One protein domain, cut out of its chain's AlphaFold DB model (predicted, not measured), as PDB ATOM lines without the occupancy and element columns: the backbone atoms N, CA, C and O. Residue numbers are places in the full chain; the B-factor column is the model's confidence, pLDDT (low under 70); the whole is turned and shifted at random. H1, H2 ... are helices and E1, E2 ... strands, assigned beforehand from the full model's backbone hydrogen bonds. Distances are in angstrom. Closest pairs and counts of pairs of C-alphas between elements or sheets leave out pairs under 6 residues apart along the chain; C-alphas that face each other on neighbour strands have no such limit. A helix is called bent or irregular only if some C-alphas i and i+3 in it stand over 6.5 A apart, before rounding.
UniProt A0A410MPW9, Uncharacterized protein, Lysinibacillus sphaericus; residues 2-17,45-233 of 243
ATOM      1  N   LYS A   2     315.665 399.873 276.397       45.22
ATOM      2  CA  LYS A   2     314.815 399.851 275.173       45.22
ATOM      3  C   LYS A   2     315.346 398.993 274.001       45.22
ATOM      4  O   LYS A   2     314.571 398.303 273.354       45.22
ATOM      5  N   LYS A   3     316.665 398.965 273.753       46.75
ATOM      6  CA  LYS A   3     317.268 398.151 272.668       46.75
ATOM      7  C   LYS A   3     317.278 396.637 272.938       46.75
ATOM      8  O   LYS A   3     317.311 395.868 271.986       46.75
ATOM      9  N   ILE A   4     317.252 396.214 274.205       51.66
ATOM     10  CA  ILE A   4     317.225 394.790 274.591       51.66
ATOM     11  C   ILE A   4     315.779 394.270 274.542       51.66
ATOM     12  O   ILE A   4     315.536 393.200 273.996       51.66
ATOM     13  N   LEU A   5     314.812 395.083 274.987       46.62
ATOM     14  CA  LEU A   5     313.375 394.782 274.896       46.62
ATOM     15  C   LEU A   5     312.875 394.638 273.444       46.62
ATOM     16  O   LEU A   5     312.100 393.726 273.156       46.62
ATOM     17  N   ASN A   6     313.373 395.461 272.511       48.97
ATOM     18  CA  ASN A   6     313.011 395.335 271.091       48.97
ATOM     19  C   ASN A   6     313.572 394.061 270.438       48.97
ATOM     20  O   ASN A   6     312.909 393.473 269.589       48.97
ATOM     21  N   LYS A   7     314.767 393.605 270.840       49.47
ATOM     22  CA  LYS A   7     315.343 392.352 270.324       49.47
ATOM     23  C   LYS A   7     314.626 391.116 270.873       49.47
ATOM     24  O   LYS A   7     314.449 390.156 270.133       49.47
ATOM     25  N   LEU A   8     314.169 391.167 272.127       51.16
ATOM     26  CA  LEU A   8     313.384 390.088 272.730       51.16
ATOM     27  C   LEU A   8     312.001 389.954 272.071       51.16
ATOM     28  O   LEU A   8     311.568 388.844 271.791       51.16
ATOM     29  N   SER A   9     311.342 391.077 271.753       53.88
ATOM     30  CA  SER A   9     310.019 391.064 271.104       53.88
ATOM     31  C   SER A   9     310.063 390.500 269.685       53.88
ATOM     32  O   SER A   9     309.188 389.728 269.314       53.88
ATOM     33  N   ILE A  10     311.096 390.827 268.900       58.19
ATOM     34  CA  ILE A  10     311.251 390.287 267.539       58.19
ATOM     35  C   ILE A  10     311.515 388.780 267.585       58.19
ATOM     36  O   ILE A  10     310.926 388.047 266.799       58.19
ATOM     37  N   LEU A  11     312.346 388.314 268.525       54.94
ATOM     38  CA  LEU A  11     312.630 386.888 268.673       54.94
ATOM     39  C   LEU A  11     311.366 386.111 269.055       54.94
ATOM     40  O   LEU A  11     311.085 385.110 268.414       54.94
ATOM     41  N   ILE A  12     310.578 386.614 270.015       58.66
ATOM     42  CA  ILE A  12     309.318 385.998 270.467       58.66
ATOM     43  C   ILE A  12     308.275 385.961 269.342       58.66
ATOM     44  O   ILE A  12     307.627 384.938 269.150       58.66
ATOM     45  N   ILE A  13     308.135 387.038 268.563       58.44
ATOM     46  CA  ILE A  13     307.222 387.071 267.409       58.44
ATOM     47  C   ILE A  13     307.674 386.075 266.332       58.44
ATOM     48  O   ILE A  13     306.835 385.414 265.727       58.44
ATOM     49  N   PHE A  14     308.983 385.918 266.119       54.28
ATOM     50  CA  PHE A  14     309.521 384.963 265.149       54.28
ATOM     51  C   PHE A  14     309.334 383.506 265.604       54.28
ATOM     52  O   PHE A  14     308.973 382.667 264.782       54.28
ATOM     53  N   THR A  15     309.485 383.190 266.900       55.69
ATOM     54  CA  THR A  15     309.159 381.852 267.435       55.69
ATOM     55  C   THR A  15     307.661 381.560 267.417       55.69
ATOM     56  O   THR A  15     307.283 380.445 267.072       55.69
ATOM     57  N   LEU A  16     306.803 382.541 267.716       51.84
ATOM     58  CA  LEU A  16     305.345 382.387 267.607       51.84
ATOM     59  C   LEU A  16     304.894 382.194 266.150       51.84
ATOM     60  O   LEU A  16     304.013 381.383 265.892       51.84
ATOM     61  N   MET A  17     305.528 382.872 265.189       52.12
ATOM     62  CA  MET A  17     305.267 382.667 263.758       52.12
ATOM     63  C   MET A  17     305.794 381.315 263.247       52.12
ATOM     64  O   MET A  17     305.130 380.684 262.427       52.12
ATOM     65  N   GLU A  45     283.883 356.127 255.159       86.38
ATOM     66  CA  GLU A  45     284.607 356.954 256.130       86.38
ATOM     67  C   GLU A  45     284.846 356.210 257.454       86.38
ATOM     68  O   GLU A  45     285.953 356.258 257.987       86.38
ATOM     69  N   ASP A  46     283.852 355.450 257.923       85.81
ATOM     70  CA  ASP A  46     283.975 354.627 259.128       85.81
ATOM     71  C   ASP A  46     285.042 353.526 258.987       85.81
ATOM     72  O   ASP A  46     285.801 353.306 259.930       85.81
ATOM     73  N   ASP A  47     285.134 352.837 257.839       87.12
ATOM     74  CA  ASP A  47     286.153 351.792 257.638       87.12
ATOM     75  C   ASP A  47     287.556 352.382 257.489       87.12
ATOM     76  O   ASP A  47     288.512 351.835 258.038       87.12
ATOM     77  N   ILE A  48     287.678 353.522 256.802       91.25
ATOM     78  CA  ILE A  48     288.941 354.259 256.693       91.25
ATOM     79  C   ILE A  48     289.424 354.654 258.085       91.25
ATOM     80  O   ILE A  48     290.560 354.340 258.439       91.25
ATOM     81  N   GLN A  49     288.568 355.287 258.893       90.31
ATOM     82  CA  GLN A  49     288.945 355.713 260.236       90.31
ATOM     83  C   GLN A  49     289.323 354.516 261.113       90.31
ATOM     84  O   GLN A  49     290.378 354.527 261.741       90.31
ATOM     85  N   LEU A  50     288.512 353.454 261.102       90.44
ATOM     86  CA  LEU A  50     288.785 352.237 261.865       90.44
ATOM     87  C   LEU A  50     290.119 351.590 261.474       90.44
ATOM     88  O   LEU A  50     290.888 351.157 262.331       90.44
ATOM     89  N   SER A  51     290.394 351.524 260.174       93.62
ATOM     90  CA  SER A  51     291.625 350.944 259.646       93.62
ATOM     91  C   SER A  51     292.842 351.784 260.017       93.62
ATOM     92  O   SER A  51     293.867 351.225 260.400       93.62
ATOM     93  N   LEU A  52     292.731 353.114 259.965       94.12
ATOM     94  CA  LEU A  52     293.793 354.024 260.395       94.12
ATOM     95  C   LEU A  52     294.043 353.948 261.903       94.12
ATOM     96  O   LEU A  52     295.203 353.978 262.307       94.12
ATOM     97  N   ASP A  53     293.002 353.783 262.722       92.19
ATOM     98  CA  ASP A  53     293.146 353.588 264.169       92.19
ATOM     99  C   ASP A  53     293.947 352.306 264.463       92.19
ATOM    100  O   ASP A  53     294.922 352.336 265.218       92.19
ATOM    101  N   ILE A  54     293.596 351.194 263.801       95.00
ATOM    102  CA  ILE A  54     294.325 349.919 263.913       95.00
ATOM    103  C   ILE A  54     295.775 350.081 263.430       95.00
ATOM    104  O   ILE A  54     296.707 349.654 264.116       95.00
ATOM    105  N   ILE A  55     295.980 350.703 262.262       96.50
ATOM    106  CA  ILE A  55     297.313 350.932 261.687       96.50
ATOM    107  C   ILE A  55     298.167 351.777 262.624       96.50
ATOM    108  O   ILE A  55     299.314 351.422 262.879       96.50
ATOM    109  N   SER A  56     297.620 352.859 263.172       94.81
ATOM    110  CA  SER A  56     298.356 353.749 264.064       94.81
ATOM    111  C   SER A  56     298.771 353.056 265.362       94.81
ATOM    112  O   SER A  56     299.833 353.375 265.897       94.81
ATOM    113  N   GLU A  57     297.969 352.122 265.880       94.50
ATOM    114  CA  GLU A  57     298.299 351.360 267.091       94.50
ATOM    115  C   GLU A  57     299.441 350.353 266.854       94.50
ATOM    116  O   GLU A  57     300.254 350.108 267.750       94.50
ATOM    117  N   HIS A  58     299.541 349.792 265.644       95.50
ATOM    118  CA  HIS A  58     300.468 348.701 265.315       95.50
ATOM    119  C   HIS A  58     301.343 348.977 264.082       95.50
ATOM    120  O   HIS A  58     301.724 348.051 263.363       95.50
ATOM    121  N   SER A  59     301.692 350.241 263.839       93.94
ATOM    122  CA  SER A  59     302.335 350.693 262.596       93.94
ATOM    123  C   SER A  59     303.615 349.927 262.265       93.94
ATOM    124  O   SER A  59     303.777 349.464 261.138       93.94
ATOM    125  N   SER A  60     304.483 349.693 263.254       94.19
ATOM    126  CA  SER A  60     305.717 348.917 263.073       94.19
ATOM    127  C   SER A  60     305.452 347.509 262.538       94.19
ATOM    128  O   SER A  60     306.120 347.070 261.608       94.19
ATOM    129  N   LEU A  61     304.444 346.814 263.077       95.06
ATOM    130  CA  LEU A  61     304.087 345.472 262.620       95.06
ATOM    131  C   LEU A  61     303.580 345.504 261.175       95.06
ATOM    132  O   LEU A  61     303.944 344.649 260.368       95.06
ATOM    133  N   PHE A  62     302.745 346.481 260.830       96.50
ATOM    134  CA  PHE A  62     302.223 346.606 259.472       96.50
ATOM    135  C   PHE A  62     303.315 346.948 258.458       96.50
ATOM    136  O   PHE A  62     303.315 346.379 257.369       96.50
ATOM    137  N   LEU A  63     304.288 347.778 258.837       94.69
ATOM    138  CA  LEU A  63     305.469 348.066 258.021       94.69
ATOM    139  C   LEU A  63     306.338 346.831 257.796       94.69
ATOM    140  O   LEU A  63     306.765 346.588 256.673       94.69
ATOM    141  N   GLU A  64     306.560 346.017 258.828       93.44
ATOM    142  CA  GLU A  64     307.303 344.754 258.706       93.44
ATOM    143  C   GLU A  64     306.626 343.748 257.761       93.44
ATOM    144  O   GLU A  64     307.291 342.872 257.208       93.44
ATOM    145  N   ASN A  65     305.308 343.863 257.573       90.75
ATOM    146  CA  ASN A  65     304.520 343.006 256.684       90.75
ATOM    147  C   ASN A  65     304.234 343.650 255.315       90.75
ATOM    148  O   ASN A  65     303.522 343.053 254.500       90.75
ATOM    149  N   ALA A  66     304.774 344.840 255.046       93.25
ATOM    150  CA  ALA A  66     304.564 345.558 253.801       93.25
ATOM    151  C   ALA A  66     305.801 345.543 252.894       93.25
ATOM    152  O   ALA A  66     306.941 345.614 253.354       93.25
ATOM    153  N   ASP A  67     305.579 345.487 251.580       92.62
ATOM    154  CA  ASP A  67     306.635 345.751 250.607       92.62
ATOM    155  C   ASP A  67     306.894 347.262 250.546       92.62
ATOM    156  O   ASP A  67     306.082 348.041 250.042       92.62
ATOM    157  N   VAL A  68     308.054 347.673 251.061       89.56
ATOM    158  CA  VAL A  68     308.480 349.077 251.123       89.56
ATOM    159  C   VAL A  68     308.545 349.722 249.735       89.56
ATOM    160  O   VAL A  68     308.259 350.912 249.608       89.56
ATOM    161  N   ASN A  69     308.877 348.973 248.679       91.69
ATOM    162  CA  ASN A  69     308.910 349.531 247.326       91.69
ATOM    163  C   ASN A  69     307.500 349.849 246.827       91.69
ATOM    164  O   ASN A  69     307.299 350.886 246.197       91.69
ATOM    165  N   VAL A  70     306.527 348.987 247.138       92.44
ATOM    166  CA  VAL A  70     305.118 349.224 246.801       92.44
ATOM    167  C   VAL A  70     304.584 350.413 247.594       92.44
ATOM    168  O   VAL A  70     304.024 351.324 246.990       92.44
ATOM    169  N   LEU A  71     304.836 350.470 248.907       90.50
ATOM    170  CA  LEU A  71     304.444 351.611 249.744       90.50
ATOM    171  C   LEU A  71     304.979 352.939 249.198       90.50
ATOM    172  O   LEU A  71     304.219 353.887 249.011       90.50
ATOM    173  N   ASN A  72     306.275 352.989 248.887       89.56
ATOM    174  CA  ASN A  72     306.911 354.195 248.363       89.56
ATOM    175  C   ASN A  72     306.396 354.571 246.963       89.56
ATOM    176  O   ASN A  72     306.424 355.745 246.603       89.56
ATOM    177  N   SER A  73     305.917 353.601 246.174       92.31
ATOM    178  CA  SER A  73     305.389 353.857 244.827       92.31
ATOM    179  C   SER A  73     304.094 354.672 244.822       92.31
ATOM    180  O   SER A  73     303.787 355.304 243.814       92.31
ATOM    181  N   TYR A  74     303.368 354.707 245.944       89.69
ATOM    182  CA  TYR A  74     302.159 355.515 246.075       89.69
ATOM    183  C   TYR A  74     302.441 357.015 246.187       89.69
ATOM    184  O   TYR A  74     301.548 357.811 245.913       89.69
ATOM    185  N   GLY A  75     303.660 357.410 246.576       88.06
ATOM    186  CA  GLY A  75     304.024 358.821 246.738       88.06
ATOM    187  C   GLY A  75     303.238 359.554 247.831       88.06
ATOM    188  O   GLY A  75     303.152 360.776 247.778       88.06
ATOM    189  N   LEU A  76     302.662 358.816 248.786       88.50
ATOM    190  CA  LEU A  76     301.909 359.357 249.918       88.50
ATOM    191  C   LEU A  76     302.871 359.773 251.037       88.50
ATOM    192  O   LEU A  76     303.772 359.010 251.397       88.50
ATOM    193  N   GLU A  77     302.687 360.977 251.579       87.88
ATOM    194  CA  GLU A  77     303.525 361.515 252.659       87.88
ATOM    195  C   GLU A  77     303.176 360.871 254.007       87.88
ATOM    196  O   GLU A  77     304.068 360.601 254.819       87.88
ATOM    197  N   ASP A  78     301.889 360.599 254.248       91.38
ATOM    198  CA  ASP A  78     301.434 359.928 255.462       91.38
ATOM    199  C   ASP A  78     301.601 358.402 255.354       91.38
ATOM    200  O   ASP A  78     300.961 357.712 254.555       91.38
ATOM    201  N   GLN A  79     302.460 357.852 256.214       92.00
ATOM    202  CA  GLN A  79     302.778 356.426 256.235       92.00
ATOM    203  C   GLN A  79     301.579 355.540 256.605       92.00
ATOM    204  O   GLN A  79     301.472 354.421 256.099       92.00
ATOM    205  N   ASN A  80     300.667 356.012 257.458       95.00
ATOM    206  CA  ASN A  80     299.479 355.247 257.827       95.00
ATOM    207  C   ASN A  80     298.488 355.198 256.661       95.00
ATOM    208  O   ASN A  80     297.898 354.146 256.406       95.00
ATOM    209  N   ILE A  81     298.354 356.294 255.911       93.94
ATOM    210  CA  ILE A  81     297.556 356.332 254.677       93.94
ATOM    211  C   ILE A  81     298.184 355.434 253.600       93.94
ATOM    212  O   ILE A  81     297.473 354.674 252.940       93.94
ATOM    213  N   ALA A  82     299.514 355.436 253.467       93.81
ATOM    214  CA  ALA A  82     300.215 354.524 252.564       93.81
ATOM    215  C   ALA A  82     299.961 353.050 252.923       93.81
ATOM    216  O   ALA A  82     299.685 352.236 252.041       93.81
ATOM    217  N   LEU A  83     299.995 352.704 254.215       95.69
ATOM    218  CA  LEU A  83     299.659 351.363 254.703       95.69
ATOM    219  C   LEU A  83     298.190 351.008 254.450       95.69
ATOM    220  O   LEU A  83     297.912 349.888 254.022       95.69
ATOM    221  N   LEU A  84     297.259 351.944 254.655       95.00
ATOM    222  CA  LEU A  84     295.842 351.750 254.336       95.00
ATOM    223  C   LEU A  84     295.670 351.376 252.858       95.00
ATOM    224  O   LEU A  84     295.049 350.354 252.552       95.00
ATOM    225  N   LYS A  85     296.273 352.156 251.953       92.75
ATOM    226  CA  LYS A  85     296.235 351.888 250.510       92.75
ATOM    227  C   LYS A  85     296.896 350.558 250.155       92.75
ATOM    228  O   LYS A  85     296.312 349.770 249.420       92.75
ATOM    229  N   TYR A  86     298.060 350.267 250.732       94.06
ATOM    230  CA  TYR A  86     298.768 349.005 250.527       94.06
ATOM    231  C   TYR A  86     297.905 347.792 250.884       94.06
ATOM    232  O   TYR A  86     297.722 346.888 250.066       94.06
ATOM    233  N   PHE A  87     297.344 347.769 252.098       92.94
ATOM    234  CA  PHE A  87     296.529 346.643 252.547       92.94
ATOM    235  C   PHE A  87     295.205 346.544 251.792       92.94
ATOM    236  O   PHE A  87     294.727 345.422 251.613       92.94
ATOM    237  N   TYR A  88     294.652 347.658 251.303       91.19
ATOM    238  CA  TYR A  88     293.525 347.640 250.376       91.19
ATOM    239  C   TYR A  88     293.899 346.989 249.039       91.19
ATOM    240  O   TYR A  88     293.299 345.980 248.670       91.19
ATOM    241  N   ASP A  89     294.914 347.509 248.343       90.00
ATOM    242  CA  ASP A  89     295.259 347.115 246.972       90.00
ATOM    243  C   ASP A  89     295.638 345.629 246.883       90.00
ATOM    244  O   ASP A  89     295.085 344.885 246.068       90.00
ATOM    245  N   ILE A  90     296.535 345.150 247.755       87.38
ATOM    246  CA  ILE A  90     297.022 343.760 247.682       87.38
ATOM    247  C   ILE A  90     295.951 342.737 248.087       87.38
ATOM    248  O   ILE A  90     296.047 341.562 247.733       87.38
ATOM    249  N   ASN A  91     294.934 343.166 248.842       84.19
ATOM    250  CA  ASN A  91     293.849 342.303 249.301       84.19
ATOM    251  C   ASN A  91     292.531 342.585 248.582       84.19
ATOM    252  O   ASN A  91     291.542 341.929 248.917       84.19
ATOM    253  N   TYR A  92     292.503 343.482 247.591       80.19
ATOM    254  CA  TYR A  92     291.287 343.935 246.915       80.19
ATOM    255  C   TYR A  92     290.372 342.781 246.467       80.19
ATOM    256  O   TYR A  92     289.176 342.823 246.788       80.19
ATOM    257  N   PRO A  93     290.878 341.693 245.841       75.12
ATOM    258  CA  PRO A  93     290.031 340.555 245.487       75.12
ATOM    259  C   PRO A  93     289.392 339.886 246.710       75.12
ATOM    260  O   PRO A  93     288.208 339.565 246.688       75.12
ATOM    261  N   SER A  94     290.152 339.698 247.793       69.44
ATOM    262  CA  SER A  94     289.667 339.041 249.016       69.44
ATOM    263  C   SER A  94     288.692 339.914 249.808       69.44
ATOM    264  O   SER A  94     287.697 339.411 250.327       69.44
ATOM    265  N   ILE A  95     288.951 341.222 249.854       70.44
ATOM    266  CA  ILE A  95     288.110 342.238 250.482       70.44
ATOM    267  C   ILE A  95     286.752 342.290 249.765       70.44
ATOM    268  O   ILE A  95     285.703 342.257 250.407       70.44
ATOM    269  N   THR A  96     286.771 342.274 248.429       64.00
ATOM    270  CA  THR A  96     285.560 342.286 247.596       64.00
ATOM    271  C   THR A  96     284.788 340.966 247.691       64.00
ATOM    272  O   THR A  96     283.566 340.971 247.827       64.00
ATOM    273  N   LEU A  97     285.483 339.820 247.675       62.72
ATOM    274  CA  LEU A  97     284.857 338.499 247.800       62.72
ATOM    275  C   LEU A  97     284.187 338.313 249.169       62.72
ATOM    276  O   LEU A  97     283.092 337.761 249.248       62.72
ATOM    277  N   HIS A  98     284.829 338.773 250.244       63.81
ATOM    278  CA  HIS A  98     284.267 338.686 251.589       63.81
ATOM    279  C   HIS A  98     283.008 339.554 251.723       63.81
ATOM    280  O   HIS A  98     281.983 339.055 252.184       63.81
ATOM    281  N   ALA A  99     283.045 340.796 251.223       57.22
ATOM    282  CA  ALA A  99     281.858 341.649 251.143       57.22
ATOM    283  C   ALA A  99     280.717 340.959 250.363       57.22
ATOM    284  O   ALA A  99     279.573 340.926 250.812       57.22
ATOM    285  N   PHE A 100     281.027 340.295 249.246       55.47
ATOM    286  CA  PHE A 100     280.032 339.539 248.484       55.47
ATOM    287  C   PHE A 100     279.475 338.312 249.239       55.47
ATOM    288  O   PHE A 100     278.266 338.083 249.234       55.47
ATOM    289  N   ALA A 101     280.308 337.523 249.920       59.09
ATOM    290  CA  ALA A 101     279.871 336.326 250.654       59.09
ATOM    291  C   ALA A 101     278.971 336.659 251.858       59.09
ATOM    292  O   ALA A 101     277.997 335.952 252.124       59.09
ATOM    293  N   VAL A 102     279.261 337.758 252.561       57.72
ATOM    294  CA  VAL A 102     278.393 338.270 253.630       57.72
ATOM    295  C   VAL A 102     277.045 338.707 253.041       57.72
ATOM    296  O   VAL A 102     276.006 338.390 253.616       57.72
ATOM    297  N   SER A 103     277.036 339.304 251.841       51.06
ATOM    298  CA  SER A 103     275.803 339.755 251.174       51.06
ATOM    299  C   SER A 103     274.800 338.685 250.801       51.06
ATOM    300  O   SER A 103     273.606 338.964 250.767       51.06
ATOM    301  N   GLN A 104     275.238 337.444 250.617       53.03
ATOM    302  CA  GLN A 104     274.307 336.353 250.342       53.03
ATOM    303  C   GLN A 104     273.585 335.833 251.593       53.03
ATOM    304  O   GLN A 104     272.587 335.128 251.466       53.03
ATOM    305  N   ASN A 105     274.062 336.181 252.793       52.06
ATOM    306  CA  ASN A 105     273.534 335.668 254.061       52.06
ATOM    307  C   ASN A 105     272.700 336.693 254.856       52.06
ATOM    308  O   ASN A 105     272.198 336.356 255.929       52.06
ATOM    309  N   VAL A 106     272.530 337.925 254.356       51.88
ATOM    310  CA  VAL A 106     271.780 338.998 255.033       51.88
ATOM    311  C   VAL A 106     270.547 339.359 254.197       51.88
ATOM    312  O   VAL A 106     270.673 339.727 253.037       51.88
ATOM    313  N   SER A 107     269.333 339.251 254.762       48.94
ATOM    314  CA  SER A 107     268.079 339.570 254.039       48.94
ATOM    315  C   SER A 107     267.809 341.071 253.905       48.94
ATOM    316  O   SER A 107     266.866 341.470 253.223       48.94
ATOM    317  N   ASN A 108     268.592 341.895 254.600       45.00
ATOM    318  CA  ASN A 108     268.435 343.338 254.663       45.00
ATOM    319  C   ASN A 108     269.588 344.005 253.918       45.00
ATOM    320  O   ASN A 108     270.744 343.624 254.064       45.00
ATOM    321  N   ASN A 109     269.240 345.010 253.124       40.31
ATOM    322  CA  ASN A 109     270.104 345.775 252.227       40.31
ATOM    323  C   ASN A 109     271.072 346.715 252.990       40.31
ATOM    324  O   ASN A 109     271.302 347.847 252.564       40.31
ATOM    325  N   ASP A 110     271.583 346.287 254.150       45.00
ATOM    326  CA  ASP A 110     272.631 347.003 254.871       45.00
ATOM    327  C   ASP A 110     273.840 347.042 253.945       45.00
ATOM    328  O   ASP A 110     274.279 346.007 253.470       45.00
ATOM    329  N   ASN A 111     274.322 348.234 253.608       45.62
ATOM    330  CA  ASN A 111     275.367 348.435 252.610       45.62
ATOM    331  C   ASN A 111     276.616 347.608 252.988       45.62
ATOM    332  O   ASN A 111     277.306 347.934 253.954       45.62
ATOM    333  N   ILE A 112     276.888 346.519 252.263       53.25
ATOM    334  CA  ILE A 112     277.955 345.565 252.603       53.25
ATOM    335  C   ILE A 112     279.233 346.036 251.944       53.25
ATOM    336  O   ILE A 112     279.440 345.865 250.743       53.25
ATOM    337  N   GLN A 113     280.044 346.712 252.745       63.44
ATOM    338  CA  GLN A 113     281.184 347.468 252.260       63.44
ATOM    339  C   GLN A 113     282.474 346.664 252.435       63.44
ATOM    340  O   GLN A 113     282.617 345.944 253.427       63.44
ATOM    341  N   PRO A 114     283.410 346.754 251.479       66.56
ATOM    342  CA  PRO A 114     284.761 346.244 251.664       66.56
ATOM    343  C   PRO A 114     285.382 346.812 252.952       66.56
ATOM    344  O   PRO A 114     285.213 347.994 253.236       66.56
ATOM    345  N   ARG A 115     286.071 345.964 253.733       79.75
ATOM    346  CA  ARG A 115     286.674 346.352 255.020       79.75
ATOM    347  C   ARG A 115     288.157 346.036 255.091       79.75
ATOM    348  O   ARG A 115     288.536 344.865 255.199       79.75
ATOM    349  N   VAL A 116     288.996 347.069 255.076       88.44
ATOM    350  CA  VAL A 116     290.443 346.902 255.298       88.44
ATOM    351  C   VAL A 116     290.710 346.505 256.748       88.44
ATOM    352  O   VAL A 116     291.597 345.689 256.998       88.44
ATOM    353  N   ALA A 117     289.880 346.958 257.691       89.12
ATOM    354  CA  ALA A 117     289.981 346.597 259.102       89.12
ATOM    355  C   ALA A 117     290.052 345.073 259.315       89.12
ATOM    356  O   ALA A 117     290.911 344.595 260.053       89.12
ATOM    357  N   ASN A 118     289.239 344.285 258.600       87.06
ATOM    358  CA  ASN A 118     289.254 342.822 258.716       87.06
ATOM    359  C   ASN A 118     290.609 342.234 258.284       87.06
ATOM    360  O   ASN A 118     291.171 341.378 258.966       87.06
ATOM    361  N   VAL A 119     291.196 342.746 257.198       90.81
ATOM    362  CA  VAL A 119     292.540 342.351 256.748       90.81
ATOM    363  C   VAL A 119     293.598 342.677 257.799       90.81
ATOM    364  O   VAL A 119     294.455 341.840 258.082       90.81
ATOM    365  N   LEU A 120     293.527 343.858 258.407       94.69
ATOM    366  CA  LEU A 120     294.469 344.267 259.448       94.69
ATOM    367  C   LEU A 120     294.365 343.348 260.674       94.69
ATOM    368  O   LEU A 120     295.377 342.861 261.173       94.69
ATOM    369  N   ILE A 121     293.148 342.996 261.093       94.25
ATOM    370  CA  ILE A 121     292.903 342.067 262.208       94.25
ATOM    371  C   ILE A 121     293.444 340.666 261.914       94.25
ATOM    372  O   ILE A 121     294.042 340.043 262.797       94.25
ATOM    373  N   ARG A 122     293.328 340.178 260.670       94.19
ATOM    374  CA  ARG A 122     293.975 338.921 260.250       94.19
ATOM    375  C   ARG A 122     295.473 338.957 260.514       94.19
ATOM    376  O   ARG A 122     296.019 337.967 260.997       94.19
ATOM    377  N   VAL A 123     296.140 340.063 260.177       95.56
ATOM    378  CA  VAL A 123     297.586 340.230 260.397       95.56
ATOM    379  C   VAL A 123     297.903 340.212 261.892       95.56
ATOM    380  O   VAL A 123     298.787 339.458 262.295       95.56
ATOM    381  N   LEU A 124     297.142 340.939 262.719       97.62
ATOM    382  CA  LEU A 124     297.347 340.968 264.174       97.62
ATOM    383  C   LEU A 124     297.199 339.580 264.817       97.62
ATOM    384  O   LEU A 124     298.048 339.167 265.605       97.62
ATOM    385  N   ILE A 125     296.160 338.820 264.455       97.88
ATOM    386  CA  ILE A 125     295.932 337.470 264.998       97.88
ATOM    387  C   ILE A 125     297.036 336.504 264.554       97.88
ATOM    388  O   ILE A 125     297.543 335.725 265.366       97.88
ATOM    389  N   LYS A 126     297.438 336.562 263.278       96.69
ATOM    390  CA  LYS A 126     298.545 335.750 262.746       96.69
ATOM    391  C   LYS A 126     299.851 336.040 263.482       96.69
ATOM    392  O   LYS A 126     300.567 335.105 263.848       96.69
ATOM    393  N   ASP A 127     300.149 337.315 263.718       96.75
ATOM    394  CA  ASP A 127     301.338 337.729 264.457       96.75
ATOM    395  C   ASP A 127     301.281 337.281 265.925       96.75
ATOM    396  O   ASP A 127     302.235 336.681 266.420       96.75
ATOM    397  N   ALA A 128     300.138 337.447 266.596       97.62
ATOM    398  CA  ALA A 128     299.940 336.988 267.970       97.62
ATOM    399  C   ALA A 128     300.164 335.473 268.115       97.62
ATOM    400  O   ALA A 128     300.901 335.034 269.000       97.62
ATOM    401  N   LEU A 129     299.603 334.659 267.214       97.31
ATOM    402  CA  LEU A 129     299.833 333.209 267.191       97.31
ATOM    403  C   LEU A 129     301.316 332.878 266.969       97.31
ATOM    404  O   LEU A 129     301.890 332.063 267.698       97.31
ATOM    405  N   LYS A 130     301.959 333.538 265.997       95.75
ATOM    406  CA  LYS A 130     303.387 333.359 265.694       95.75
ATOM    407  C   LYS A 130     304.262 333.694 266.905       95.75
ATOM    408  O   LYS A 130     305.109 332.881 267.272       95.75
ATOM    409  N   LYS A 131     304.050 334.850 267.536       95.19
ATOM    410  CA  LYS A 131     304.786 335.297 268.727       95.19
ATOM    411  C   LYS A 131     304.558 334.376 269.916       95.19
ATOM    412  O   LYS A 131     305.514 334.016 270.601       95.19
ATOM    413  N   LYS A 132     303.310 333.949 270.139       95.69
ATOM    414  CA  LYS A 132     302.964 333.031 271.227       95.69
ATOM    415  C   LYS A 132     303.720 331.715 271.107       95.69
ATOM    416  O   LYS A 132     304.294 331.244 272.087       95.69
ATOM    417  N   MET A 133     303.729 331.131 269.913       94.56
ATOM    418  CA  MET A 133     304.477 329.906 269.655       94.56
ATOM    419  C   MET A 133     305.988 330.154 269.787       94.56
ATOM    420  O   MET A 133     306.684 329.420 270.489       94.56
ATOM    421  N   GLY A 134     306.511 331.204 269.155       93.69
ATOM    422  CA  GLY A 134     307.949 331.331 268.928       93.69
ATOM    423  C   GLY A 134     308.462 330.261 267.957       93.69
ATOM    424  O   GLY A 134     307.729 329.367 267.523       93.69
ATOM    425  N   ASP A 135     309.739 330.345 267.594       92.69
ATOM    426  CA  ASP A 135     310.284 329.535 266.500       92.69
ATOM    427  C   ASP A 135     310.280 328.032 266.789       92.69
ATOM    428  O   ASP A 135     310.011 327.231 265.890       92.69
ATOM    429  N   LYS A 136     310.568 327.636 268.036       90.88
ATOM    430  CA  LYS A 136     310.650 326.217 268.405       90.88
ATOM    431  C   LYS A 136     309.292 325.527 268.334       90.88
ATOM    432  O   LYS A 136     309.179 324.481 267.708       90.88
ATOM    433  N   ILE A 137     308.255 326.134 268.908       92.06
ATOM    434  CA  ILE A 137     306.902 325.561 268.891       92.06
ATOM    435  C   ILE A 137     306.321 325.613 267.479       92.06
ATOM    436  O   ILE A 137     305.686 324.657 267.043       92.06
ATOM    437  N   LYS A 138     306.597 326.685 266.722       93.25
ATOM    438  CA  LYS A 138     306.171 326.791 265.323       93.25
ATOM    439  C   LYS A 138     306.706 325.634 264.470       93.25
ATOM    440  O   LYS A 138     305.979 325.147 263.614       93.25
ATOM    441  N   LYS A 139     307.935 325.166 264.708       92.62
ATOM    442  CA  LYS A 139     308.487 323.986 264.016       92.62
ATOM    443  C   LYS A 139     307.768 322.684 264.368       92.62
ATOM    444  O   LYS A 139     307.754 321.779 263.544       92.62
ATOM    445  N   GLU A 140     307.219 322.573 265.575       92.25
ATOM    446  CA  GLU A 140     306.546 321.352 266.025       92.25
ATOM    447  C   GLU A 140     305.074 321.296 265.616       92.25
ATOM    448  O   GLU A 140     304.620 320.251 265.162       92.25
ATOM    449  N   ILE A 141     304.333 322.396 265.787       94.19
ATOM    450  CA  ILE A 141     302.870 322.420 265.607       94.19
ATOM    451  C   ILE A 141     302.359 323.609 264.785       94.19
ATOM    452  O   ILE A 141     301.150 323.795 264.674       94.19
ATOM    453  N   GLY A 142     303.242 324.436 264.220       94.50
ATOM    454  CA  GLY A 142     302.845 325.675 263.543       94.50
ATOM    455  C   GLY A 142     301.919 325.451 262.350       94.50
ATOM    456  O   GLY A 142     300.966 326.210 262.182       94.50
ATOM    457  N   ASP A 143     302.155 324.395 261.571       96.19
ATOM    458  CA  ASP A 143     301.297 324.040 260.435       96.19
ATOM    459  C   ASP A 143     299.914 323.575 260.911       96.19
ATOM    460  O   ASP A 143     298.898 324.030 260.397       96.19
ATOM    461  N   GLU A 144     299.841 322.772 261.979       96.06
ATOM    462  CA  GLU A 144     298.553 322.358 262.547       96.06
ATOM    463  C   GLU A 144     297.758 323.533 263.130       96.06
ATOM    464  O   GLU A 144     296.538 323.590 262.971       96.06
ATOM    465  N   VAL A 145     298.431 324.482 263.789       96.19
ATOM    466  CA  VAL A 145     297.796 325.709 264.291       96.19
ATOM    467  C   VAL A 145     297.267 326.542 263.126       96.19
ATOM    468  O   VAL A 145     296.128 327.009 263.176       96.19
ATOM    469  N   LYS A 146     298.052 326.700 262.059       94.69
ATOM    470  CA  LYS A 146     297.619 327.417 260.857       94.69
ATOM    471  C   LYS A 146     296.379 326.767 260.238       94.69
ATOM    472  O   LYS A 146     295.397 327.462 260.002       94.69
ATOM    473  N   ASP A 147     296.409 325.455 260.037       93.81
ATOM    474  CA  ASP A 147     295.377 324.739 259.281       93.81
ATOM    475  C   ASP A 147     294.083 324.526 260.077       93.81
ATOM    476  O   ASP A 147     293.000 324.450 259.496       93.81
ATOM    477  N   LYS A 148     294.170 324.399 261.408       95.50
ATOM    478  CA  LYS A 148     293.017 324.033 262.248       95.50
ATOM    479  C   LYS A 148     292.488 325.185 263.100       95.50
ATOM    480  O   LYS A 148     291.286 325.217 263.354       95.50
ATOM    481  N   VAL A 149     293.356 326.093 263.557       96.38
ATOM    482  CA  VAL A 149     293.034 327.112 264.578       96.38
ATOM    483  C   VAL A 149     292.893 328.502 263.963       96.38
ATOM    484  O   VAL A 149     291.873 329.162 264.161       96.38
ATOM    485  N   GLN A 150     293.910 328.945 263.218       95.69
ATOM    486  CA  GLN A 150     294.081 330.345 262.816       95.69
ATOM    487  C   GLN A 150     292.853 330.914 262.098       95.69
ATOM    488  O   GLN A 150     292.348 331.966 262.486       95.69
ATOM    489  N   ASP A 151     292.358 330.221 261.075       91.62
ATOM    490  CA  ASP A 151     291.286 330.753 260.233       91.62
ATOM    491  C   ASP A 151     289.939 330.803 260.971       91.62
ATOM    492  O   ASP A 151     289.146 331.718 260.751       91.62
ATOM    493  N   LYS A 152     289.707 329.891 261.926       92.75
ATOM    494  CA  LYS A 152     288.513 329.923 262.786       92.75
ATOM    495  C   LYS A 152     288.534 331.112 263.739       92.75
ATOM    496  O   LYS A 152     287.525 331.789 263.910       92.75
ATOM    497  N   TRP A 153     289.692 331.379 264.341       96.06
ATOM    498  CA  TRP A 153     289.879 332.522 265.233       96.06
ATOM    499  C   TRP A 153     289.734 333.848 264.487       96.06
ATOM    500  O   TRP A 153     289.082 334.760 264.990       96.06
ATOM    501  N   ILE A 154     290.284 333.932 263.272       93.31
ATOM    502  CA  ILE A 154     290.100 335.073 262.370       93.31
ATOM    503  C   ILE A 154     288.615 335.296 262.082       93.31
ATOM    504  O   ILE A 154     288.117 336.394 262.311       93.31
ATOM    505  N   ALA A 155     287.897 334.263 261.635       89.56
ATOM    506  CA  ALA A 155     286.487 334.393 261.278       89.56
ATOM    507  C   ALA A 155     285.622 334.836 262.473       89.56
ATOM    508  O   ALA A 155     284.726 335.668 262.324       89.56
ATOM    509  N   ALA A 156     285.905 334.315 263.671       92.00
ATOM    510  CA  ALA A 156     285.222 334.731 264.893       92.00
ATOM    511  C   ALA A 156     285.525 336.195 265.256       92.00
ATOM    512  O   ALA A 156     284.610 336.947 265.587       92.00
ATOM    513  N   ALA A 157     286.790 336.614 265.164       93.69
ATOM    514  CA  ALA A 157     287.197 337.983 265.466       93.69
ATOM    515  C   ALA A 157     286.577 339.008 264.506       93.69
ATOM    516  O   ALA A 157     286.080 340.033 264.964       93.69
ATOM    517  N   GLU A 158     286.556 338.717 263.203       90.00
ATOM    518  CA  GLU A 158     285.915 339.575 262.196       90.00
ATOM    519  C   GLU A 158     284.438 339.795 262.520       90.00
ATOM    520  O   GLU A 158     283.979 340.933 262.592       90.00
ATOM    521  N   LYS A 159     283.718 338.716 262.842       87.56
ATOM    522  CA  LYS A 159     282.303 338.788 263.219       87.56
ATOM    523  C   LYS A 159     282.064 339.643 264.467       87.56
ATOM    524  O   LYS A 159     281.098 340.409 264.516       87.56
ATOM    525  N   GLU A 160     282.903 339.509 265.493       90.31
ATOM    526  CA  GLU A 160     282.756 340.303 266.717       90.31
ATOM    527  C   GLU A 160     283.085 341.780 266.486       90.31
ATOM    528  O   GLU A 160     282.398 342.645 267.033       90.31
ATOM    529  N   ILE A 161     284.078 342.089 265.651       88.69
ATOM    530  CA  ILE A 161     284.428 343.470 265.293       88.69
ATOM    531  C   ILE A 161     283.332 344.109 264.447       88.69
ATOM    532  O   ILE A 161     282.955 345.248 264.712       88.69
ATOM    533  N   ASP A 162     282.744 343.374 263.504       84.19
ATOM    534  CA  ASP A 162     281.605 343.862 262.725       84.19
ATOM    535  C   ASP A 162     280.417 344.238 263.620       84.19
ATOM    536  O   ASP A 162     279.712 345.213 263.360       84.19
ATOM    537  N   LYS A 163     280.217 343.497 264.715       86.25
ATOM    538  CA  LYS A 163     279.112 343.708 265.656       86.25
ATOM    539  C   LYS A 163     279.401 344.767 266.724       86.25
ATOM    540  O   LYS A 163     278.481 345.443 267.188       86.25
ATOM    541  N   HIS A 164     280.644 344.868 267.184       88.81
ATOM    542  CA  HIS A 164     281.003 345.636 268.380       88.81
ATOM    543  C   HIS A 164     282.020 346.759 268.127       88.81
ATOM    544  O   HIS A 164     282.334 347.520 269.050       88.81
ATOM    545  N   GLY A 165     282.503 346.896 266.893       88.44
ATOM    546  CA  GLY A 165     283.595 347.786 266.514       88.44
ATOM    547  C   GLY A 165     284.935 347.343 267.100       88.44
ATOM    548  O   GLY A 165     285.077 346.235 267.615       88.44
ATOM    549  N   TYR A 166     285.906 348.251 267.071       91.56
ATOM    550  CA  TYR A 166     287.247 348.053 267.612       91.56
ATOM    551  C   TYR A 166     287.670 349.273 268.435       91.56
ATOM    552  O   TYR A 166     287.229 350.392 268.176       91.56
ATOM    553  N   SER A 167     288.500 349.046 269.447       93.88
ATOM    554  CA  SER A 167     289.236 350.103 270.150       93.88
ATOM    555  C   SER A 167     290.668 349.727 270.518       93.88
ATOM    556  O   SER A 167     291.459 350.628 270.778       93.88
ATOM    557  N   LYS A 168     290.985 348.428 270.616       95.56
ATOM    558  CA  LYS A 168     292.305 347.963 271.046       95.56
ATOM    559  C   LYS A 168     292.541 346.494 270.712       95.56
ATOM    560  O   LYS A 168     291.623 345.677 270.864       95.56
ATOM    561  N   PHE A 169     293.788 346.144 270.416       97.38
ATOM    562  CA  PHE A 169     294.278 344.769 270.365       97.38
ATOM    563  C   PHE A 169     295.386 344.559 271.403       97.38
ATOM    564  O   PHE A 169     296.325 345.343 271.536       97.38
ATOM    565  N   VAL A 170     295.298 343.470 272.158       97.19
ATOM    566  CA  VAL A 170     296.334 343.053 273.107       97.19
ATOM    567  C   VAL A 170     296.865 341.705 272.654       97.19
ATOM    568  O   VAL A 170     296.110 340.741 272.597       97.19
ATOM    569  N   GLY A 171     298.152 341.648 272.322       97.00
ATOM    570  CA  GLY A 171     298.833 340.420 271.930       97.00
ATOM    571  C   GLY A 171     299.401 339.623 273.115       97.00
ATOM    572  O   GLY A 171     299.127 339.914 274.288       97.00
ATOM    573  N   PRO A 172     300.225 338.601 272.830       96.25
ATOM    574  CA  PRO A 172     300.750 337.683 273.836       96.25
ATOM    575  C   PRO A 172     301.905 338.278 274.660       96.25
ATOM    576  O   PRO A 172     302.478 337.573 275.497       96.25
ATOM    577  N   GLU A 173     302.288 339.535 274.430       94.56
ATOM    578  CA  GLU A 173     303.439 340.184 275.050       94.56
ATOM    579  C   GLU A 173     303.269 340.375 276.569       94.56
ATOM    580  O   GLU A 173     302.198 340.719 277.085       94.56
ATOM    581  N   GLY A 174     304.348 340.156 277.323       88.06
ATOM    582  CA  GLY A 174     304.371 340.284 278.782       88.06
ATOM    583  C   GLY A 174     305.781 340.379 279.366       88.06
ATOM    584  O   GLY A 174     306.771 340.394 278.644       88.06
ATOM    585  N   SER A 175     305.887 340.407 280.697       76.31
ATOM    586  CA  SER A 175     307.141 340.644 281.439       76.31
ATOM    587  C   SER A 175     308.070 339.421 281.584       76.31
ATOM    588  O   SER A 175     308.919 339.388 282.472       76.31
ATOM    589  N   GLY A 176     307.911 338.392 280.746       71.31
ATOM    590  CA  GLY A 176     308.714 337.163 280.806       71.31
ATOM    591  C   GLY A 176     310.095 337.295 280.153       71.31
ATOM    592  O   GLY A 176     310.334 338.209 279.372       71.31
ATOM    593  N   ALA A 177     310.986 336.325 280.402       76.00
ATOM    594  CA  ALA A 177     312.349 336.299 279.844       76.00
ATOM    595  C   ALA A 177     312.399 336.355 278.303       76.00
ATOM    596  O   ALA A 177     313.332 336.913 277.738       76.00
ATOM    597  N   ASN A 178     311.370 335.822 277.638       85.06
ATOM    598  CA  ASN A 178     311.231 335.850 276.178       85.06
ATOM    599  C   ASN A 178     310.253 336.943 275.700       85.06
ATOM    600  O   ASN A 178     309.800 336.899 274.564       85.06
ATOM    601  N   GLY A 179     309.832 337.863 276.578       90.25
ATOM    602  CA  GLY A 179     308.838 338.901 276.271       90.25
ATOM    603  C   GLY A 179     307.402 338.394 276.072       90.25
ATOM    604  O   GLY A 179     306.529 339.175 275.712       90.25
ATOM    605  N   ILE A 180     307.132 337.103 276.313       93.88
ATOM    606  CA  ILE A 180     305.834 336.448 276.070       93.88
ATOM    607  C   ILE A 180     305.198 335.954 277.375       93.88
ATOM    608  O   ILE A 180     305.862 335.334 278.217       93.88
ATOM    609  N   ARG A 181     303.884 336.177 277.528       92.25
ATOM    610  CA  ARG A 181     303.063 335.671 278.641       92.25
ATOM    611  C   ARG A 181     303.031 334.143 278.626       92.25
ATOM    612  O   ARG A 181     302.604 333.530 277.649       92.25
ATOM    613  N   GLN A 182     303.427 333.528 279.739       89.44
ATOM    614  CA  GLN A 182     303.524 332.066 279.860       89.44
ATOM    615  C   GLN A 182     302.192 331.364 280.194       89.44
ATOM    616  O   GLN A 182     302.140 330.139 280.181       89.44
ATOM    617  N   GLY A 183     301.123 332.121 280.465       88.62
ATOM    618  CA  GLY A 183     299.767 331.591 280.662       88.62
ATOM    619  C   GLY A 183     299.033 331.317 279.349       88.62
ATOM    620  O   GLY A 183     299.651 331.221 278.293       88.62
ATOM    621  N   GLU A 184     297.707 331.241 279.398       94.19
ATOM    622  CA  GLU A 184     296.891 330.826 278.246       94.19
ATOM    623  C   GLU A 184     296.705 331.926 277.200       94.19
ATOM    624  O   GLU A 184     296.509 331.645 276.024       94.19
ATOM    625  N   HIS A 185     296.822 333.188 277.606       96.50
ATOM    626  CA  HIS A 185     296.547 334.335 276.751       96.50
ATOM    627  C   HIS A 185     297.385 334.345 275.460       96.50
ATOM    628  O   HIS A 185     298.623 334.334 275.525       96.50
ATOM    629  N   VAL A 186     296.707 334.402 274.310       97.69
ATOM    630  CA  VAL A 186     297.301 334.622 272.983       97.69
ATOM    631  C   VAL A 186     296.974 336.023 272.489       97.69
ATOM    632  O   VAL A 186     297.887 336.751 272.119       97.69
ATOM    633  N   PHE A 187     295.696 336.401 272.506       98.38
ATOM    634  CA  PHE A 187     295.273 337.761 272.200       98.38
ATOM    635  C   PHE A 187     293.947 338.118 272.877       98.38
ATOM    636  O   PHE A 187     293.187 337.245 273.302       98.38
ATOM    637  N   GLU A 188     293.636 339.409 272.908       98.25
ATOM    638  CA  GLU A 188     292.328 339.951 273.266       98.25
ATOM    639  C   GLU A 188     292.006 341.184 272.421       98.25
ATOM    640  O   GLU A 188     292.866 342.034 272.194       98.25
ATOM    641  N   ILE A 189     290.757 341.276 271.963       97.62
ATOM    642  CA  ILE A 189     290.257 342.411 271.180       97.62
ATOM    643  C   ILE A 189     289.184 343.121 271.989       97.62
ATOM    644  O   ILE A 189     288.308 342.480 272.580       97.62
ATOM    645  N   TYR A 190     289.241 344.449 271.993       97.12
ATOM    646  CA  TYR A 190     288.272 345.315 272.647       97.12
ATOM    647  C   TYR A 190     287.403 346.013 271.606       97.12
ATOM    648  O   TYR A 190     287.906 346.546 270.618       97.12
ATOM    649  N   GLY A 191     286.091 346.033 271.845       94.00
ATOM    650  CA  GLY A 191     285.129 346.746 271.004       94.00
ATOM    651  C   GLY A 191     285.155 348.255 271.243       94.00
ATOM    652  O   GLY A 191     285.832 348.738 272.151       94.00
ATOM    653  N   LYS A 192     284.363 349.020 270.486       91.44
ATOM    654  CA  LYS A 192     284.337 350.500 270.531       91.44
ATOM    655  C   LYS A 192     284.053 351.084 271.925       91.44
ATOM    656  O   LYS A 192     284.445 352.202 272.230       91.44
ATOM    657  N   ASN A 193     283.382 350.327 272.795       92.25
ATOM    658  CA  ASN A 193     283.087 350.730 274.174       92.25
ATOM    659  C   ASN A 193     284.201 350.399 275.184       92.25
ATOM    660  O   ASN A 193     283.958 350.480 276.386       92.25
ATOM    661  N   GLY A 194     285.376 349.967 274.722       93.81
ATOM    662  CA  GLY A 194     286.511 349.621 275.578       93.81
ATOM    663  C   GLY A 194     286.340 348.315 276.359       93.81
ATOM    664  O   GLY A 194     287.157 348.016 277.224       93.81
ATOM    665  N   ASN A 195     285.301 347.523 276.078       95.81
ATOM    666  CA  ASN A 195     285.126 346.199 276.672       95.81
ATOM    667  C   ASN A 195     285.677 345.121 275.747       95.81
ATOM    668  O   ASN A 195     285.509 345.208 274.530       95.81
ATOM    669  N   SER A 196     286.243 344.072 276.340       97.31
ATOM    670  CA  SER A 196     286.632 342.860 275.619       97.31
ATOM    671  C   SER A 196     285.456 342.300 274.820       97.31
ATOM    672  O   SER A 196     284.313 342.350 275.292       97.31
ATOM    673  N   ILE A 197     285.727 341.802 273.617       97.38
ATOM    674  CA  ILE A 197     284.736 341.184 272.723       97.38
ATOM    675  C   ILE A 197     285.115 339.748 272.354       97.38
ATOM    676  O   ILE A 197     284.244 338.882 272.318       97.38
ATOM    677  N   ILE A 198     286.413 339.471 272.199       98.19
ATOM    678  CA  ILE A 198     286.954 338.130 271.967       98.19
ATOM    679  C   ILE A 198     288.317 337.974 272.651       98.19
ATOM    680  O   ILE A 198     289.123 338.908 272.677       98.19
ATOM    681  N   ARG A 199     288.578 336.777 273.187       98.19
ATOM    682  CA  ARG A 199     289.865 336.376 273.780       98.19
ATOM    683  C   ARG A 199     290.321 335.057 273.177       98.19
ATOM    684  O   ARG A 199     289.608 334.069 273.310       98.19
ATOM    685  N   GLY A 200     291.486 335.029 272.539       98.19
ATOM    686  CA  GLY A 200     292.103 333.799 272.039       98.19
ATOM    687  C   GLY A 200     293.053 333.210 273.075       98.19
ATOM    688  O   GLY A 200     293.984 333.899 273.509       98.19
ATOM    689  N   HIS A 201     292.845 331.951 273.461       98.00
ATOM    690  CA  HIS A 201     293.583 331.260 274.518       98.00
ATOM    691  C   HIS A 201     294.161 329.909 274.058       98.00
ATOM    692  O   HIS A 201     293.640 329.236 273.166       98.00
ATOM    693  N   VAL A 202     295.257 329.501 274.699       96.12
ATOM    694  CA  VAL A 202     295.861 328.172 274.560       96.12
ATOM    695  C   VAL A 202     296.147 327.559 275.927       96.12
ATOM    696  O   VAL A 202     297.038 327.996 276.654       96.12
ATOM    697  N   GLY A 203     295.405 326.510 276.264       90.44
ATOM    698  CA  GLY A 203     295.675 325.660 277.418       90.44
ATOM    699  C   GLY A 203     296.798 324.664 277.123       90.44
ATOM    700  O   GLY A 203     296.980 324.226 275.984       90.44
ATOM    701  N   LEU A 204     297.544 324.282 278.157       86.75
ATOM    702  CA  LEU A 204     298.549 323.224 278.088       86.75
ATOM    703  C   LEU A 204     298.191 322.140 279.106       86.75
ATOM    704  O   LEU A 204     298.128 322.411 280.303       86.75
ATOM    705  N   GLU A 205     297.963 320.919 278.628       85.06
ATOM    706  CA  GLU A 205     297.627 319.786 279.496       85.06
ATOM    707  C   GLU A 205     298.812 319.394 280.400       85.06
ATOM    708  O   GLU A 205     299.970 319.709 280.106       85.06
ATOM    709  N   GLN A 206     298.547 318.660 281.491       71.25
ATOM    710  CA  GLN A 206     299.517 318.366 282.570       71.25
ATOM    711  C   GLN A 206     300.866 317.766 282.117       71.25
ATOM    712  O   GLN A 206     301.859 317.890 282.831       71.25
ATOM    713  N   ASN A 207     300.938 317.136 280.942       76.19
ATOM    714  CA  ASN A 207     302.162 316.537 280.395       76.19
ATOM    715  C   ASN A 207     302.846 317.372 279.297       76.19
ATOM    716  O   ASN A 207     303.823 316.911 278.708       76.19
ATOM    717  N   LYS A 208     302.332 318.570 278.988       80.12
ATOM    718  CA  LYS A 208     302.779 319.434 277.883       80.12
ATOM    719  C   LYS A 208     302.800 318.770 276.502       80.12
ATOM    720  O   LYS A 208     303.453 319.289 275.602       80.12
ATOM    721  N   ALA A 209     302.117 317.642 276.325       88.38
ATOM    722  CA  ALA A 209     302.051 316.896 275.067       88.38
ATOM    723  C   ALA A 209     300.747 317.161 274.298       88.38
ATOM    724  O   ALA A 209     300.560 316.661 273.188       88.38
ATOM    725  N   VAL A 210     299.830 317.922 274.899       93.56
ATOM    726  CA  VAL A 210     298.591 318.363 274.267       93.56
ATOM    727  C   VAL A 210     298.384 319.843 274.553       93.56
ATOM    728  O   VAL A 210     298.466 320.275 275.706       93.56
ATOM    729  N   THR A 211     298.102 320.600 273.498       94.88
ATOM    730  CA  THR A 211     297.644 321.989 273.585       94.88
ATOM    731  C   THR A 211     296.173 322.074 273.232       94.88
ATOM    732  O   THR A 211     295.699 321.365 272.344       94.88
ATOM    733  N   ASN A 212     295.459 322.939 273.944       95.12
ATOM    734  CA  ASN A 212     294.035 323.167 273.781       95.12
ATOM    735  C   ASN A 212     293.785 324.612 273.337       95.12
ATOM    736  O   ASN A 212     293.815 325.531 274.154       95.12
ATOM    737  N   TRP A 213     293.526 324.800 272.049       97.50
ATOM    738  CA  TRP A 213     293.286 326.103 271.440       97.50
ATOM    739  C   TRP A 213     291.791 326.379 271.384       97.50
ATOM    740  O   TRP A 213     291.035 325.583 270.832       97.50
ATOM    741  N   HIS A 214     291.369 327.504 271.945       97.75
ATOM    742  CA  HIS A 214     289.978 327.938 271.963       97.75
ATOM    743  C   HIS A 214     289.901 329.461 272.064       97.75
ATOM    744  O   HIS A 214     290.877 330.136 272.396       97.75
ATOM    745  N   TYR A 215     288.727 330.014 271.799       97.81
ATOM    746  CA  TYR A 215     288.459 331.417 272.081       97.81
ATOM    747  C   TYR A 215     287.215 331.568 272.948       97.81
ATOM    748  O   TYR A 215     286.363 330.684 273.008       97.81
ATOM    749  N   HIS A 216     287.124 332.709 273.614       97.94
ATOM    750  CA  HIS A 216     285.975 333.111 274.410       97.94
ATOM    751  C   HIS A 216     285.324 334.332 273.781       97.94
ATOM    752  O   HIS A 216     286.029 335.207 273.268       97.94
ATOM    753  N   LEU A 217     284.000 334.425 273.876       96.62
ATOM    754  CA  LEU A 217     283.237 335.522 273.299       96.62
ATOM    755  C   LEU A 217     282.457 336.277 274.370       96.62
ATOM    756  O   LEU A 217     281.998 335.724 275.366       96.62
ATOM    757  N   LYS A 218     282.254 337.574 274.138       91.50
ATOM    758  CA  LYS A 218     281.481 338.413 275.057       91.50
ATOM    759  C   LYS A 218     280.035 337.951 275.216       91.50
ATOM    760  O   LYS A 218     279.451 338.170 276.274       91.50
ATOM    761  N   TYR A 219     279.440 337.353 274.183       90.06
ATOM    762  CA  TYR A 219     278.012 337.022 274.192       90.06
ATOM    763  C   TYR A 219     277.636 336.006 275.288       90.06
ATOM    764  O   TYR A 219     276.524 336.078 275.805       90.06
ATOM    765  N   ASP A 220     278.552 335.104 275.656       91.06
ATOM    766  CA  ASP A 220     278.391 334.128 276.744       91.06
ATOM    767  C   ASP A 220     279.085 334.566 278.047       91.06
ATOM    768  O   ASP A 220     279.209 333.788 278.988       91.06
ATOM    769  N   ASN A 221     279.507 335.832 278.132       93.38
ATOM    770  CA  ASN A 221     280.325 336.375 279.220       93.38
ATOM    771  C   ASN A 221     281.682 335.673 279.397       93.38
ATOM    772  O   ASN A 221     282.230 335.662 280.500       93.38
ATOM    773  N   PHE A 222     282.256 335.162 278.307       95.19
ATOM    774  CA  PHE A 222     283.541 334.464 278.266       95.19
ATOM    775  C   PHE A 222     283.573 333.146 279.052       95.19
ATOM    776  O   PHE A 222     284.627 332.759 279.557       95.19
ATOM    777  N   VAL A 223     282.432 332.473 279.180       93.94
ATOM    778  CA  VAL A 223     282.307 331.211 279.921       93.94
ATOM    779  C   VAL A 223     282.650 330.015 279.037       93.94
ATOM    780  O   VAL A 223     283.288 329.074 279.506       93.94
ATOM    781  N   ASP A 224     282.275 330.062 277.761       93.62
ATOM    782  CA  ASP A 224     282.404 328.913 276.867       93.62
ATOM    783  C   ASP A 224     283.772 328.870 276.168       93.62
ATOM    784  O   ASP A 224     284.354 329.900 275.809       93.62
ATOM    785  N   HIS A 225     284.279 327.651 275.945       94.88
ATOM    786  CA  HIS A 225     285.439 327.380 275.091       94.88
ATOM    787  C   HIS A 225     284.967 327.085 273.667       94.88
ATOM    788  O   HIS A 225     284.589 325.955 273.341       94.88
ATOM    789  N   HIS A 226     284.998 328.094 272.801       94.12
ATOM    790  CA  HIS A 226     284.572 327.940 271.411       94.12
ATOM    791  C   HIS A 226     285.640 327.288 270.551       94.12
ATOM    792  O   HIS A 226     286.827 327.591 270.685       94.12
ATOM    793  N   GLU A 227     285.184 326.435 269.626       91.31
ATOM    794  CA  GLU A 227     286.029 325.755 268.637       91.31
ATOM    795  C   GLU A 227     287.255 325.094 269.279       91.31
ATOM    796  O   GLU A 227     288.388 325.272 268.833       91.31
ATOM    797  N   GLN A 228     287.010 324.336 270.351       93.19
ATOM    798  CA  GLN A 228     288.059 323.689 271.125       93.19
ATOM    799  C   GLN A 228     288.851 322.689 270.267       93.19
ATOM    800  O   GLN A 228     288.331 321.653 269.845       93.19
ATOM    801  N   ILE A 229     290.130 322.983 270.030       95.44
ATOM    802  CA  ILE A 229     291.019 322.189 269.179       95.44
ATOM    803  C   ILE A 229     292.185 321.658 270.001       95.44
ATOM    804  O   ILE A 229     293.012 322.410 270.516       95.44
ATOM    805  N   LEU A 230     292.273 320.331 270.068       95.06
ATOM    806  CA  LEU A 230     293.356 319.625 270.738       95.06
ATOM    807  C   LEU A 230     294.431 319.226 269.726       95.06
ATOM    808  O   LEU A 230     294.162 318.436 268.818       95.06
ATOM    809  N   LEU A 231     295.654 319.724 269.905       94.81
ATOM    810  CA  LEU A 231     296.815 319.346 269.093       94.81
ATOM    811  C   LEU A 231     297.777 318.507 269.930       94.81
ATOM    812  O   LEU A 231     298.084 318.870 271.065       94.81
ATOM    813  N   ARG A 232     298.244 317.380 269.384       93.06
ATOM    814  CA  ARG A 232     299.134 316.434 270.079       93.06
ATOM    815  C   ARG A 232     300.560 316.563 269.554       93.06
ATOM    816  O   ARG A 232     300.775 316.537 268.351       93.06
ATOM    817  N   HIS A 233     301.531 316.629 270.453       90.81
ATOM    818  CA  HIS A 233     302.955 316.808 270.149       90.81
ATOM    819  C   HIS A 233     303.816 316.171 271.246       90.81
ATOM    820  O   HIS A 233     303.293 315.629 272.218       90.81
TER     821      HIS A 233
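This is residues 2 to 17 and 45 to 233 of the 243 residues of an uncharacterized protein of Lysinibacillus sphaericus (UniProt A0A410MPW9). An antiparallel sheet of five strands, E1 to E5, has one face covered by the two arms of the long bent helix H6, with H6b folding back beside H6a. Helices H2, H3 and H4 and the arm H5a make a small cluster at the beginning of H6a, residues 104 to 110 stick out after H5b, and H1 stands alone far from the rest. The printed part has 205 residues with six named helices followed by five named strands, a mixed class of helices and strands, and the sheet's order is E1 E2 E3 E4 E5. The whole is loose, with a radius of gyration of the C-alphas of 22.2 A, and elongated, spanning 84 by 50 by 38 A.

Find C-alpha 2 at (314.815, 399.851, 275.173); from there H1 runs to residue 17, 22.7 A away. After the cut, pick up H2 at residues 45 to 57, 18.4 A long, then the short H3 at residues 59 to 64 and H4 at residues 68 to 73. H5, residues 79 to 103, was assigned as one helix by its hydrogen bonds but is bent: C-alphas 90 and 93 are 8.0 A apart, and its arms are H5a, residues 79 to 90, and H5b, residues 93 to 103. H6, residues 116 to 164, was also assigned as one helix by its hydrogen bonds and is bent, with C-alphas 132 and 135 at 9.4 A. Its arm H6a begins at C-alpha 116, (290.443, 346.902, 255.298), and runs 24.6 A to residue 132; H6b, residues 135 to 164, measures 33.5 A. H6b is itself irregular, with C-alphas 140 and 143 at 8.1 A and a kink of 90 degrees near residue 143. Then read the strands: E1 at residues 168 to 170, E2 at 185 to 190, E3 at 196 to 204, 23.1 A long, E4 at 210 to 217, 23.0 A long, and E5 at 226 to 232, which ends at C-alpha 232, (299.134, 316.434, 270.079).

Start at the twisted sheet, a meander, each strand the antiparallel neighbour of the one before. E1 and E2 form a hairpin, with N 170 and O 188 at 2.8 A. In the hairpin of E2 and E3, look for N 189 and O 198 at 3.0 A; in that of E3 and E4, N 203 and O 212 at 2.8 A; in that of E4 and E5, N 213 and O 229 at 2.9 A. H6a and H6b are on the same face of the sheet, two layers in all, one of helices and one of strands. H6a has a height over the sheet of 9.8 A and runs along the strands, over E2, at 10 degrees to it on the local plane. H6b, at a height of 8.0 A, lies over E3 and E4 and runs along the strands, at 11 degrees to E4 on the local plane. The two arms touch, closest at the C-alphas of Asn 118 and Glu 158, 5.8 A, and run opposite ways at a shallow tilt of 34 degrees, only just short of steep. H2 touches H6a, closest at the C-alphas of Ser 51 and Ala 117, 4.7 A, the same way at a shallow tilt of 24 degrees, and only grazes the sheet with its residues 53 to 57. H5a touches H6a about perpendicular, at 84 degrees, with the C-alphas of Tyr 88 and Val 116 closest at 5.9 A. H4 touches H5a, closest at the C-alphas of Leu 71 and Ala 82, 5.9 A, while H3 and H5a only just touch, with 3 pairs of C-alphas within 8 A, the closest those of Ser 59 and Asn 80 at 7.2 A. H5b is close to H6a but not clearly touching, with the C-alphas of Ile 95 and Val 116 closest at 7.1 A. In H2, H3, H4, H5a, H5b and H6a every O i to N i+4 pair is within hydrogen-bond range; in H1 it is 11 of 12 and in H6b 21 of 26.

The C-alphas of Lys 2 and Arg 232, the two farthest apart, are 85.0 A apart. Residues 18 to 44 are not printed, and C-alphas 17 and 45 are 33.9 A apart across that cut. Residues 2 to 17, which belong to H1, stand free, as do residues 104 to 110; the body without them spans 54 by 35 by 29 A. The links H5 to H6 and E1 to E2 are long. The mean pLDDT of the printed part is 85.4, and it is under 70 at residues 2 to 17, residue 94 and residues 96 to 114.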